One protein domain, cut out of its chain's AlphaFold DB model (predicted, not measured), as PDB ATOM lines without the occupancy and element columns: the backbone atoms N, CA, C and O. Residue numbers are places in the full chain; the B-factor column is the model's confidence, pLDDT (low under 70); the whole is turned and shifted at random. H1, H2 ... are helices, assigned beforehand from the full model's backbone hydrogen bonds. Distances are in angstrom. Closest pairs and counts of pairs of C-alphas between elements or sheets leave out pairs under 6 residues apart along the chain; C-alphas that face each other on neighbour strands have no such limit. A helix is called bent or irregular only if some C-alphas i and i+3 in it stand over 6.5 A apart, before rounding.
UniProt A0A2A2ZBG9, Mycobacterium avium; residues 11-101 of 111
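Overview. This is residues 11 to 101 of the 111 residues of a protein of Mycobacterium avium (UniProt A0A2A2ZBG9). Two long helices, H2 and H1, lie side by side as one long, thin helical hairpin, with the turn at Gly 50 at one end. The longer H2 runs past the beginning of H1 at the other end, where residues 94 to 101 stick out. The printed part has 91 residues with two named helices, H1 then H2, and no named strand; the class is all helix. It is extended, a rod spanning 75 by 14 by 11 A, with a radius of gyration of the C-alphas of 21.2 A.

Arrangement. H2, residues 51 to 101, touches H1, residues 11 to 49, with 62 pairs of C-alphas within 8 A. Their closest C-alphas, those of Ala 17 and Gly 82, are 4.0 A apart. The two form a helical hairpin, running opposite ways at a shallow tilt of 10 degrees. In H1 every O i to N i+4 pair is within hydrogen-bond range; in H2, 45 of 47 are.

Along the chain. H2 measures 74.7 A from C-alpha 51 to C-alpha 101 at (-66.084, 71.474, -19.527). It is irregular: C-alphas 52 and 55 are 7.5 A apart. H1 measures 56.3 A from C-alpha 11 at (-79.212, 56.877, -25.730) to C-alpha 49.

Size, cuts and confidence. The two C-alphas farthest apart, those of Val 52 and Thr 101, are 75.7 A apart. The printed part has no cut, and the link from H1 to H2 is tight. No printed residue is under 70 in pLDDT.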
ATOM      1  N   ALA A  11     -78.822  58.271 -25.949       93.00
ATOM      2  CA  ALA A  11     -79.212  56.877 -25.730       93.00
ATOM      3  C   ALA A  11     -80.413  56.488 -26.607       93.00
ATOM      4  O   ALA A  11     -80.389  55.448 -27.265       93.00
ATOM      5  N   SER A  12     -81.406  57.370 -26.715       93.19
ATOM      6  CA  SER A  12     -82.559  57.200 -27.605       93.19
ATOM      7  C   SER A  12     -82.151  57.090 -29.082       93.19
ATOM      8  O   SER A  12     -82.707  56.274 -29.820       93.19
ATOM      9  N   LEU A  13     -81.142  57.857 -29.518       94.94
ATOM     10  CA  LEU A  13     -80.581  57.741 -30.870       94.94
ATOM     11  C   LEU A  13     -79.920  56.382 -31.113       94.94
ATOM     12  O   LEU A  13     -80.118  55.798 -32.177       94.94
ATOM     13  N   ARG A  14     -79.181  55.849 -30.134       96.75
ATOM     14  CA  ARG A  14     -78.585  54.507 -30.239       96.75
ATOM     15  C   ARG A  14     -79.638  53.410 -30.293       96.75
ATOM     16  O   ARG A  14     -79.541  52.537 -31.143       96.75
ATOM     17  N   THR A  15     -80.690  53.495 -29.482       96.50
ATOM     18  CA  THR A  15     -81.815  52.548 -29.569       96.50
ATOM     19  C   THR A  15     -82.471  52.574 -30.953       96.50
ATOM     20  O   THR A  15     -82.795  51.527 -31.511       96.50
ATOM     21  N   ALA A  16     -82.642  53.759 -31.544       95.19
ATOM     22  CA  ALA A  16     -83.150  53.874 -32.909       95.19
ATOM     23  C   ALA A  16     -82.159  53.322 -33.955       95.19
ATOM     24  O   ALA A  16     -82.591  52.755 -34.963       95.19
ATOM     25  N   ALA A  17     -80.848  53.456 -33.726       97.00
ATOM     26  CA  ALA A  17     -79.819  52.860 -34.572       97.00
ATOM     27  C   ALA A  17     -79.870  51.324 -34.531       97.00
ATOM     28  O   ALA A  17     -79.899  50.694 -35.587       97.00
ATOM     29  N   ASP A  18     -80.000  50.733 -33.341       97.62
ATOM     30  CA  ASP A  18     -80.166  49.286 -33.159       97.62
ATOM     31  C   ASP A  18     -81.426  48.772 -33.870       97.62
ATOM     32  O   ASP A  18     -81.399  47.737 -34.536       97.62
ATOM     33  N   GLY A  19     -82.528  49.525 -33.790       97.81
ATOM     34  CA  GLY A  19     -83.762  49.208 -34.514       97.81
ATOM     35  C   GLY A  19     -83.574  49.194 -36.035       97.81
ATOM     36  O   GLY A  19     -84.093  48.310 -36.715       97.81
ATOM     37  N   ASN A  20     -82.789  50.131 -36.570       97.88
ATOM     38  CA  ASN A  20     -82.442  50.161 -37.989       97.88
ATOM     39  C   ASN A  20     -81.526  48.993 -38.385       97.88
ATOM     40  O   ASN A  20     -81.772  48.348 -39.401       97.88
ATOM     41  N   ALA A  21     -80.527  48.660 -37.566       96.75
ATOM     42  CA  ALA A  21     -79.673  47.496 -37.801       96.75
ATOM     43  C   ALA A  21     -80.484  46.185 -37.802       96.75
ATOM     44  O   ALA A  21     -80.296  45.331 -38.669       96.75
ATOM     45  N   ALA A  22     -81.439  46.046 -36.877       97.62
ATOM     46  CA  ALA A  22     -82.337  44.896 -36.826       97.62
ATOM     47  C   ALA A  22     -83.257  44.814 -38.056       97.62
ATOM     48  O   ALA A  22     -83.485  43.718 -38.571       97.62
ATOM     49  N   ALA A  23     -83.777  45.947 -38.537       96.44
ATOM     50  CA  ALA A  23     -84.594  46.000 -39.750       96.44
ATOM     51  C   ALA A  23     -83.787  45.613 -41.001       96.44
ATOM     52  O   ALA A  23     -84.248  44.786 -41.786       96.44
ATOM     53  N   ALA A  24     -82.565  46.137 -41.145       97.19
ATOM     54  CA  ALA A  24     -81.655  45.767 -42.229       97.19
ATOM     55  C   ALA A  24     -81.370  44.254 -42.235       97.19
ATOM     56  O   ALA A  24     -81.575  43.583 -43.245       97.19
ATOM     57  N   SER A  25     -81.035  43.682 -41.071       96.50
ATOM     58  CA  SER A  25     -80.814  42.236 -40.938       96.50
ATOM     59  C   SER A  25     -82.037  41.411 -41.355       96.50
ATOM     60  O   SER A  25     -81.892  40.398 -42.036       96.50
ATOM     61  N   GLN A  26     -83.246  41.830 -40.970       97.12
ATOM     62  CA  GLN A  26     -84.479  41.130 -41.346       97.12
ATOM     63  C   GLN A  26     -84.740  41.184 -42.856       97.12
ATOM     64  O   GLN A  26     -85.198  40.199 -43.436       97.12
ATOM     65  N   LEU A  27     -84.440  42.312 -43.503       95.38
ATOM     66  CA  LEU A  27     -84.578  42.472 -44.951       95.38
ATOM     67  C   LEU A  27     -83.554  41.626 -45.721       95.38
ATOM     68  O   LEU A  27     -83.913  40.990 -46.715       95.38
ATOM     69  N   ASP A  28     -82.316  41.546 -45.232       94.19
ATOM     70  CA  ASP A  28     -81.281  40.673 -45.794       94.19
ATOM     71  C   ASP A  28     -81.669  39.193 -45.687       94.19
ATOM     72  O   ASP A  28     -81.535  38.432 -46.654       94.19
ATOM     73  N   ASP A  29     -82.188  38.782 -44.529       94.69
ATOM     74  CA  ASP A  29     -82.669  37.421 -44.299       94.69
ATOM     75  C   ASP A  29     -83.870  37.090 -45.190       94.69
ATOM     76  O   ASP A  29     -83.910  36.019 -45.802       94.69
ATOM     77  N   TYR A  30     -84.813  38.026 -45.338       90.81
ATOM     78  CA  TYR A  30     -85.948  37.887 -46.247       90.81
ATOM     79  C   TYR A  30     -85.507  37.744 -47.711       90.81
ATOM     80  O   TYR A  30     -85.970  36.837 -48.409       90.81
ATOM     81  N   SER A  31     -84.572  38.581 -48.173       91.00
ATOM     82  CA  SER A  31     -84.012  38.505 -49.530       91.00
ATOM     83  C   SER A  31     -83.334  37.155 -49.777       91.00
ATOM     84  O   SER A  31     -83.557  36.511 -50.807       91.00
ATOM     85  N   ARG A  32     -82.559  36.663 -48.800       90.81
ATOM     86  CA  ARG A  32     -81.910  35.346 -48.864       90.81
ATOM     87  C   ARG A  32     -82.929  34.208 -48.919       90.81
ATOM     88  O   ARG A  32     -82.774  33.301 -49.734       90.81
ATOM     89  N   ALA A  33     -83.978  34.273 -48.099       90.62
ATOM     90  CA  ALA A  33     -85.046  33.279 -48.080       90.62
ATOM     91  C   ALA A  33     -85.818  33.237 -49.409       90.62
ATOM     92  O   ALA A  33     -86.073  32.151 -49.926       90.62
ATOM     93  N   CYS A  34     -86.124  34.394 -50.006       87.69
ATOM     94  CA  CYS A  34     -86.782  34.465 -51.314       87.69
ATOM     95  C   CYS A  34     -85.924  33.839 -52.422       87.69
ATOM     96  O   CYS A  34     -86.435  33.055 -53.221       87.69
ATOM     97  N   LYS A  35     -84.615  34.134 -52.438       87.25
ATOM     98  CA  LYS A  35     -83.656  33.563 -53.401       87.25
ATOM     99  C   LYS A  35     -83.528  32.045 -53.273       87.25
ATOM    100  O   LYS A  35     -83.465  31.346 -54.281       87.25
ATOM    101  N   GLN A  36     -83.509  31.528 -52.045       89.31
ATOM    102  CA  GLN A  36     -83.484  30.085 -51.820       89.31
ATOM    103  C   GLN A  36     -84.789  29.435 -52.291       89.31
ATOM    104  O   GLN A  36     -84.764  28.488 -53.071       89.31
ATOM    105  N   TRP A  37     -85.929  29.994 -51.879       86.75
ATOM    106  CA  TRP A  37     -87.242  29.468 -52.232       86.75
ATOM    107  C   TRP A  37     -87.464  29.413 -53.749       86.75
ATOM    108  O   TRP A  37     -87.934  28.393 -54.247       86.75
ATOM    109  N   ILE A  38     -87.084  30.454 -54.505       85.94
ATOM    110  CA  ILE A  38     -87.252  30.440 -55.968       85.94
ATOM    111  C   ILE A  38     -86.368  29.380 -56.635       85.94
ATOM    112  O   ILE A  38     -86.833  28.688 -57.538       85.94
ATOM    113  N   SER A  39     -85.137  29.193 -56.145       84.44
ATOM    114  CA  SER A  39     -84.236  28.146 -56.636       84.44
ATOM    115  C   SER A  39     -84.835  26.752 -56.438       84.44
ATOM    116  O   SER A  39     -84.751  25.912 -57.335       84.44
ATOM    117  N   ASP A  40     -85.467  26.507 -55.289       86.31
ATOM    118  CA  ASP A  40     -86.098  25.221 -54.980       86.31
ATOM    119  C   ASP A  40     -87.375  25.007 -55.812       86.31
ATOM    120  O   ASP A  40     -87.593  23.934 -56.381       86.31
ATOM    121  N   VAL A  41     -88.203  26.047 -55.946       83.12
ATOM    122  CA  VAL A  41     -89.453  25.991 -56.716       83.12
ATOM    123  C   VAL A  41     -89.199  25.799 -58.205       83.12
ATOM    124  O   VAL A  41     -89.896  25.005 -58.829       83.12
ATOM    125  N   GLU A  42     -88.213  26.467 -58.801       79.62
ATOM    126  CA  GLU A  42     -87.909  26.285 -60.225       79.62
ATOM    127  C   GLU A  42     -87.448  24.862 -60.547       79.62
ATOM    128  O   GLU A  42     -87.851  24.306 -61.572       79.62
ATOM    129  N   GLN A  43     -86.644  24.251 -59.669       79.56
ATOM    130  CA  GLN A  43     -86.236  22.855 -59.826       79.56
ATOM    131  C   GLN A  43     -87.447  21.921 -59.796       79.56
ATOM    132  O   GLN A  43     -87.592  21.056 -60.664       79.56
ATOM    133  N   GLU A  44     -88.348  22.127 -58.838       81.75
ATOM    134  CA  GLU A  44     -89.553  21.317 -58.688       81.75
ATOM    135  C   GLU A  44     -90.548  21.527 -59.840       81.75
ATOM    136  O   GLU A  44     -91.159  20.577 -60.337       81.75
ATOM    137  N   PHE A  45     -90.670  22.759 -60.328       77.19
ATOM    138  CA  PHE A  45     -91.565  23.107 -61.425       77.19
ATOM    139  C   PHE A  45     -91.111  22.479 -62.748       77.19
ATOM    140  O   PHE A  45     -91.922  21.886 -63.464       77.19
ATOM    141  N   LEU A  46     -89.804  22.520 -63.041       76.62
ATOM    142  CA  LEU A  46     -89.213  21.819 -64.186       76.62
ATOM    143  C   LEU A  46     -89.373  20.298 -64.066       76.62
ATOM    144  O   LEU A  46     -89.658  19.635 -65.065       76.62
ATOM    145  N   ARG A  47     -89.244  19.742 -62.852       82.19
ATOM    146  CA  ARG A  47     -89.437  18.310 -62.584       82.19
ATOM    147  C   ARG A  47     -90.878  17.857 -62.843       82.19
ATOM    148  O   ARG A  47     -91.079  16.791 -63.419       82.19
ATOM    149  N   CYS A  48     -91.869  18.646 -62.423       83.50
ATOM    150  CA  CYS A  48     -93.286  18.273 -62.480       83.50
ATOM    151  C   CYS A  48     -93.963  18.577 -63.823       83.50
ATOM    152  O   CYS A  48     -94.854  17.838 -64.240       83.50
ATOM    153  N   HIS A  49     -93.561  19.654 -64.502       81.56
ATOM    154  CA  HIS A  49     -94.255  20.153 -65.697       81.56
ATOM    155  C   HIS A  49     -93.392  20.126 -66.964       81.56
ATOM    156  O   HIS A  49     -93.878  20.421 -68.059       81.56
ATOM    157  N   GLY A  50     -92.124  19.728 -66.836       78.69
ATOM    158  CA  GLY A  50     -91.197  19.622 -67.950       78.69
ATOM    159  C   GLY A  50     -90.862  20.978 -68.592       78.69
ATOM    160  O   GLY A  50     -91.144  22.045 -68.041       78.69
ATOM    161  N   PRO A  51     -90.259  20.967 -69.791       78.06
ATOM    162  CA  PRO A  51     -89.731  22.175 -70.424       78.06
ATOM    163  C   PRO A  51     -90.810  23.151 -70.919       78.06
ATOM    164  O   PRO A  51     -90.517  24.331 -71.088       78.06
ATOM    165  N   VAL A  52     -92.061  22.706 -71.111       74.38
ATOM    166  CA  VAL A  52     -93.168  23.588 -71.543       74.38
ATOM    167  C   VAL A  52     -93.476  24.679 -70.508       74.38
ATOM    168  O   VAL A  52     -94.040  25.720 -70.833       74.38
ATOM    169  N   ALA A  53     -93.073  24.438 -69.263       77.44
ATOM    170  CA  ALA A  53     -93.297  25.297 -68.117       77.44
ATOM    171  C   ALA A  53     -92.140  26.297 -67.881       77.44
ATOM    172  O   ALA A  53     -92.256  27.201 -67.055       77.44
ATOM    173  N   ALA A  54     -91.040  26.193 -68.637       76.81
ATOM    174  CA  ALA A  54     -89.861  27.052 -68.495       76.81
ATOM    175  C   ALA A  54     -90.147  28.575 -68.534       76.81
ATOM    176  O   ALA A  54     -89.527  29.301 -67.749       76.81
ATOM    177  N   PRO A  55     -91.093  29.092 -69.354       83.31
ATOM    178  CA  PRO A  55     -91.419  30.521 -69.349       83.31
ATOM    179  C   PRO A  55     -91.986  31.015 -68.013       83.31
ATOM    180  O   PRO A  55     -91.693  32.134 -67.601       83.31
ATOM    181  N   VAL A  56     -92.763  30.178 -67.315       82.56
ATOM    182  CA  VAL A  56     -93.317  30.517 -65.994       82.56
ATOM    183  C   VAL A  56     -92.195  30.594 -64.961       82.56
ATOM    184  O   VAL A  56     -92.133  31.572 -64.223       82.56
ATOM    185  N   GLY A  57     -91.266  29.631 -64.967       80.62
ATOM    186  CA  GLY A  57     -90.079  29.676 -64.103       80.62
ATOM    187  C   GLY A  57     -89.253  30.947 -64.322       80.62
ATOM    188  O   GLY A  57     -88.948  31.660 -63.371       80.62
ATOM    189  N   THR A  58     -89.017  31.313 -65.586       83.50
ATOM    190  CA  THR A  58     -88.291  32.550 -65.940       83.50
ATOM    191  C   THR A  58     -89.005  33.805 -65.428       83.50
ATOM    192  O   THR A  58     -88.363  34.697 -64.875       83.50
ATOM    193  N   ALA A  59     -90.331  33.882 -65.583       87.56
ATOM    194  CA  ALA A  59     -91.117  35.015 -65.094       87.56
ATOM    195  C   ALA A  59     -91.103  35.112 -63.560       87.56
ATOM    196  O   ALA A  59     -90.979  36.209 -63.015       87.56
ATOM    197  N   MET A  60     -91.189  33.975 -62.861       84.88
ATOM    198  CA  MET A  60     -91.087  33.936 -61.402       84.88
ATOM    199  C   MET A  60     -89.705  34.394 -60.935       84.88
ATOM    200  O   MET A  60     -89.624  35.253 -60.062       84.88
ATOM    201  N   ARG A  61     -88.624  33.901 -61.549       85.50
ATOM    202  CA  ARG A  61     -87.260  34.339 -61.235       85.50
ATOM    203  C   ARG A  61     -87.092  35.845 -61.394       85.50
ATOM    204  O   ARG A  61     -86.675  36.495 -60.446       85.50
ATOM    205  N   ALA A  62     -87.517  36.407 -62.525       89.81
ATOM    206  CA  ALA A  62     -87.440  37.850 -62.755       89.81
ATOM    207  C   ALA A  62     -88.211  38.664 -61.697       89.81
ATOM    208  O   ALA A  62     -87.733  39.700 -61.239       89.81
ATOM    209  N   PHE A  63     -89.388  38.189 -61.278       89.25
ATOM    210  CA  PHE A  63     -90.155  38.831 -60.212       89.25
ATOM    211  C   PHE A  63     -89.420  38.787 -58.863       89.25
ATOM    212  O   PHE A  63     -89.307  39.813 -58.194       89.25
ATOM    213  N   PHE A  64     -88.901  37.625 -58.459       88.19
ATOM    214  CA  PHE A  64     -88.223  37.482 -57.168       88.19
ATOM    215  C   PHE A  64     -86.840  38.131 -57.132       88.19
ATOM    216  O   PHE A  64     -86.448  38.629 -56.078       88.19
ATOM    217  N   ASP A  65     -86.141  38.201 -58.263       88.88
ATOM    218  CA  ASP A  65     -84.924  39.000 -58.398       88.88
ATOM    219  C   ASP A  65     -85.236  40.475 -58.119       88.88
ATOM    220  O   ASP A  65     -84.585  41.090 -57.274       88.88
ATOM    221  N   HIS A  66     -86.309  41.012 -58.714       91.25
ATOM    222  CA  HIS A  66     -86.746  42.384 -58.455       91.25
ATOM    223  C   HIS A  66     -87.137  42.619 -56.986       91.25
ATOM    224  O   HIS A  66     -86.744  43.618 -56.387       91.25
ATOM    225  N   VAL A  67     -87.874  41.692 -56.365       90.12
ATOM    226  CA  VAL A  67     -88.194  41.766 -54.926       90.12
ATOM    227  C   VAL A  67     -86.919  41.742 -54.078       90.12
ATOM    228  O   VAL A  67     -86.796  42.505 -53.120       90.12
ATOM    229  N   GLY A  68     -85.950  40.899 -54.440       90.06
ATOM    230  CA  GLY A  68     -84.663  40.806 -53.761       90.06
ATOM    231  C   GLY A  68     -83.840  42.090 -53.867       90.06
ATOM    232  O   GLY A  68     -83.198  42.475 -52.888       90.06
ATOM    233  N   GLU A  69     -83.878  42.778 -55.010       91.31
ATOM    234  CA  GLU A  69     -83.256  44.095 -55.200       91.31
ATOM    235  C   GLU A  69     -83.899  45.156 -54.303       91.31
ATOM    236  O   GLU A  69     -83.183  45.876 -53.610       91.31
ATOM    237  N   GLN A  70     -85.235  45.210 -54.245       93.69
ATOM    238  CA  GLN A  70     -85.962  46.144 -53.376       93.69
ATOM    239  C   GLN A  70     -85.641  45.911 -51.895       93.69
ATOM    240  O   GLN A  70     -85.347  46.858 -51.167       93.69
ATOM    241  N   ALA A  71     -85.634  44.649 -51.452       92.94
ATOM    242  CA  ALA A  71     -85.261  44.293 -50.085       92.94
ATOM    243  C   ALA A  71     -83.809  44.685 -49.766       92.94
ATOM    244  O   ALA A  71     -83.540  45.227 -48.697       92.94
ATOM    245  N   THR A  72     -82.885  44.474 -50.711       92.38
ATOM    246  CA  THR A  72     -81.475  44.877 -50.565       92.38
ATOM    247  C   THR A  72     -81.334  46.399 -50.465       92.38
ATOM    248  O   THR A  72     -80.587  46.894 -49.626       92.38
ATOM    249  N   GLY A  73     -82.070  47.150 -51.291       95.31
ATOM    250  CA  GLY A  73     -82.086  48.614 -51.245       95.31
ATOM    251  C   GLY A  73     -82.593  49.141 -49.904       95.31
ATOM    252  O   GLY A  73     -81.904  49.921 -49.250       95.31
ATOM    253  N   ALA A  74     -83.746  48.645 -49.450       95.56
ATOM    254  CA  ALA A  74     -84.325  49.017 -48.161       95.56
ATOM    255  C   ALA A  74     -83.417  48.635 -46.975       95.56
ATOM    256  O   ALA A  74     -83.290  49.402 -46.021       95.56
ATOM    257  N   SER A  75     -82.744  47.479 -47.041       96.50
ATOM    258  CA  SER A  75     -81.739  47.078 -46.050       96.50
ATOM    259  C   SER A  75     -80.607  48.105 -45.966       96.50
ATOM    260  O   SER A  75     -80.303  48.609 -44.883       96.50
ATOM    261  N   GLY A  76     -80.062  48.512 -47.117       96.75
ATOM    262  CA  GLY A  76     -79.023  49.541 -47.192       96.75
ATOM    263  C   GLY A  76     -79.464  50.902 -46.643       96.75
ATOM    264  O   GLY A  76     -78.688  51.558 -45.946       96.75
ATOM    265  N   GLU A  77     -80.707  51.320 -46.899       97.81
ATOM    266  CA  GLU A  77     -81.275  52.553 -46.333       97.81
ATOM    267  C   GLU A  77     -81.356  52.498 -44.804       97.81
ATOM    268  O   GLU A  77     -80.958  53.449 -44.124       97.81
ATOM    269  N   HIS A  78     -81.815  51.370 -44.254       97.75
ATOM    270  CA  HIS A  78     -81.847  51.154 -42.813       97.75
ATOM    271  C   HIS A  78     -80.439  51.146 -42.210       97.75
ATOM    272  O   HIS A  78     -80.200  51.862 -41.238       97.75
ATOM    273  N   SER A  79     -79.475  50.432 -42.798       97.44
ATOM    274  CA  SER A  79     -78.082  50.460 -42.328       97.44
ATOM    275  C   SER A  79     -77.512  51.882 -42.311       97.44
ATOM    276  O   SER A  79     -77.000  52.326 -41.284       97.44
ATOM    277  N   ALA A  80     -77.683  52.638 -43.400       97.88
ATOM    278  CA  ALA A  80     -77.201  54.016 -43.488       97.88
ATOM    279  C   ALA A  80     -77.872  54.940 -42.456       97.88
ATOM    280  O   ALA A  80     -77.230  55.827 -41.888       97.88
ATOM    281  N   MET A  81     -79.165  54.743 -42.183       97.81
ATOM    282  CA  MET A  81     -79.859  55.467 -41.120       97.81
ATOM    283  C   MET A  81     -79.303  55.107 -39.737       97.81
ATOM    284  O   MET A  81     -79.073  56.005 -38.926       97.81
ATOM    285  N   GLY A  82     -79.031  53.826 -39.477       97.00
ATOM    286  CA  GLY A  82     -78.390  53.370 -38.241       97.00
ATOM    287  C   GLY A  82     -77.032  54.035 -38.000       97.00
ATOM    288  O   GLY A  82     -76.780  54.560 -36.910       97.00
ATOM    289  N   ASP A  83     -76.199  54.121 -39.038       97.69
ATOM    290  CA  ASP A  83     -74.906  54.811 -38.977       97.69
ATOM    291  C   ASP A  83     -75.077  56.308 -38.695       97.69
ATOM    292  O   ASP A  83     -74.386  56.884 -37.851       97.69
ATOM    293  N   ASN A  84     -76.036  56.956 -39.359       97.69
ATOM    294  CA  ASN A  84     -76.325  58.375 -39.158       97.69
ATOM    295  C   ASN A  84     -76.789  58.679 -37.729       97.69
ATOM    296  O   ASN A  84     -76.352  59.677 -37.149       97.69
ATOM    297  N   LEU A  85     -77.641  57.824 -37.159       96.81
ATOM    298  CA  LEU A  85     -78.132  57.942 -35.784       96.81
ATOM    299  C   LEU A  85     -77.004  57.734 -34.769       96.81
ATOM    300  O   LEU A  85     -76.866  58.531 -33.841       96.81
ATOM    301  N   THR A  86     -76.147  56.735 -34.987       97.38
ATOM    302  CA  THR A  86     -74.966  56.476 -34.147       97.38
ATOM    303  C   THR A  86     -73.993  57.654 -34.173       97.38
ATOM    304  O   THR A  86     -73.566  58.144 -33.127       97.38
ATOM    305  N   ASN A  87     -73.700  58.176 -35.366       96.56
ATOM    306  CA  ASN A  87     -72.844  59.347 -35.536       96.56
ATOM    307  C   ASN A  87     -73.459  60.604 -34.906       96.56
ATOM    308  O   ASN A  87     -72.746  61.430 -34.337       96.56
ATOM    309  N   ALA A  88     -74.781  60.776 -35.001       94.56
ATOM    310  CA  ALA A  88     -75.475  61.878 -34.348       94.56
ATOM    311  C   ALA A  88     -75.378  61.779 -32.820       94.56
ATOM    312  O   ALA A  88     -75.078  62.790 -32.191       94.56
ATOM    313  N   ALA A  89     -75.562  60.585 -32.247       94.81
ATOM    314  CA  ALA A  89     -75.418  60.353 -30.810       94.81
ATOM    315  C   ALA A  89     -74.031  60.779 -30.310       94.81
ATOM    316  O   ALA A  89     -73.946  61.558 -29.364       94.81
ATOM    317  N   GLY A  90     -72.962  60.364 -31.002       95.31
ATOM    318  CA  GLY A  90     -71.593  60.761 -30.652       95.31
ATOM    319  C   GLY A  90     -71.378  62.278 -30.699       95.31
ATOM    320  O   GLY A  90     -70.842  62.857 -29.761       95.31
ATOM    321  N   ARG A  91     -71.888  62.960 -31.737       93.75
ATOM    322  CA  ARG A  91     -71.789  64.431 -31.827       93.75
ATOM    323  C   ARG A  91     -72.504  65.152 -30.683       93.75
ATOM    324  O   ARG A  91     -72.033  66.206 -30.257       93.75
ATOM    325  N   TYR A  92     -73.644  64.634 -30.224       91.69
ATOM    326  CA  TYR A  92     -74.355  65.217 -29.085       91.69
ATOM    327  C   TYR A  92     -73.577  65.026 -27.782       91.69
ATOM    328  O   TYR A  92     -73.431  65.981 -27.029       91.69
ATOM    329  N   GLU A  93     -72.997  63.849 -27.554       93.00
ATOM    330  CA  GLU A  93     -72.167  63.589 -26.370       93.00
ATOM    331  C   GLU A  93     -70.903  64.446 -26.330       93.00
ATOM    332  O   GLU A  93     -70.565  64.994 -25.281       93.00
ATOM    333  N   ASP A  94     -70.233  64.613 -27.471       93.31
ATOM    334  CA  ASP A  94     -69.067  65.490 -27.585       93.31
ATOM    335  C   ASP A  94     -69.438  66.943 -27.260       93.31
ATOM    336  O   ASP A  94     -68.715  67.639 -26.541       93.31
ATOM    337  N   ALA A  95     -70.590  67.404 -27.762       90.00
ATOM    338  CA  ALA A  95     -71.100  68.741 -27.483       90.00
ATOM    339  C   ALA A  95     -71.472  68.919 -26.001       90.00
ATOM    340  O   ALA A  95     -71.133  69.949 -25.414       90.00
ATOM    341  N   ASP A  96     -72.106  67.920 -25.385       88.69
ATOM    342  CA  ASP A  96     -72.453  67.927 -23.963       88.69
ATOM    343  C   ASP A  96     -71.195  67.937 -23.085       88.69
ATOM    344  O   ASP A  96     -71.095  68.721 -22.137       88.69
ATOM    345  N   HIS A  97     -70.184  67.137 -23.435       90.00
ATOM    346  CA  HIS A  97     -68.903  67.108 -22.732       90.00
ATOM    347  C   HIS A  97     -68.142  68.437 -22.851       90.00
ATOM    348  O   HIS A  97     -67.634  68.963 -21.852       90.00
ATOM    349  N   ALA A  98     -68.092  69.017 -24.054       91.62
ATOM    350  CA  ALA A  98     -67.482  70.323 -24.286       91.62
ATOM    351  C   ALA A  98     -68.224  71.432 -23.519       91.62
ATOM    352  O   ALA A  98     -67.589  72.280 -22.887       91.62
ATOM    353  N   GLY A  99     -69.559  71.392 -23.517       88.94
ATOM    354  CA  GLY A  99     -70.407  72.314 -22.766       88.94
ATOM    355  C   GLY A  99     -70.160  72.236 -21.261       88.94
ATOM    356  O   GLY A  99     -69.898  73.260 -20.627       88.94
ATOM    357  N   ALA A 100     -70.161  71.028 -20.690       88.88
ATOM    358  CA  ALA A 100     -69.872  70.806 -19.274       88.88
ATOM    359  C   ALA A 100     -68.463  71.288 -18.888       88.88
ATOM    360  O   ALA A 100     -68.288  71.953 -17.866       88.88
ATOM    361  N   THR A 101     -67.464  71.013 -19.731       91.94
ATOM    362  CA  THR A 101     -66.084  71.474 -19.527       91.94
ATOM    363  C   THR A 101     -66.000  73.000 -19.502       91.94
ATOM    364  O   THR A 101     -65.387  73.565 -18.594       91.94
TER     365      THR A 101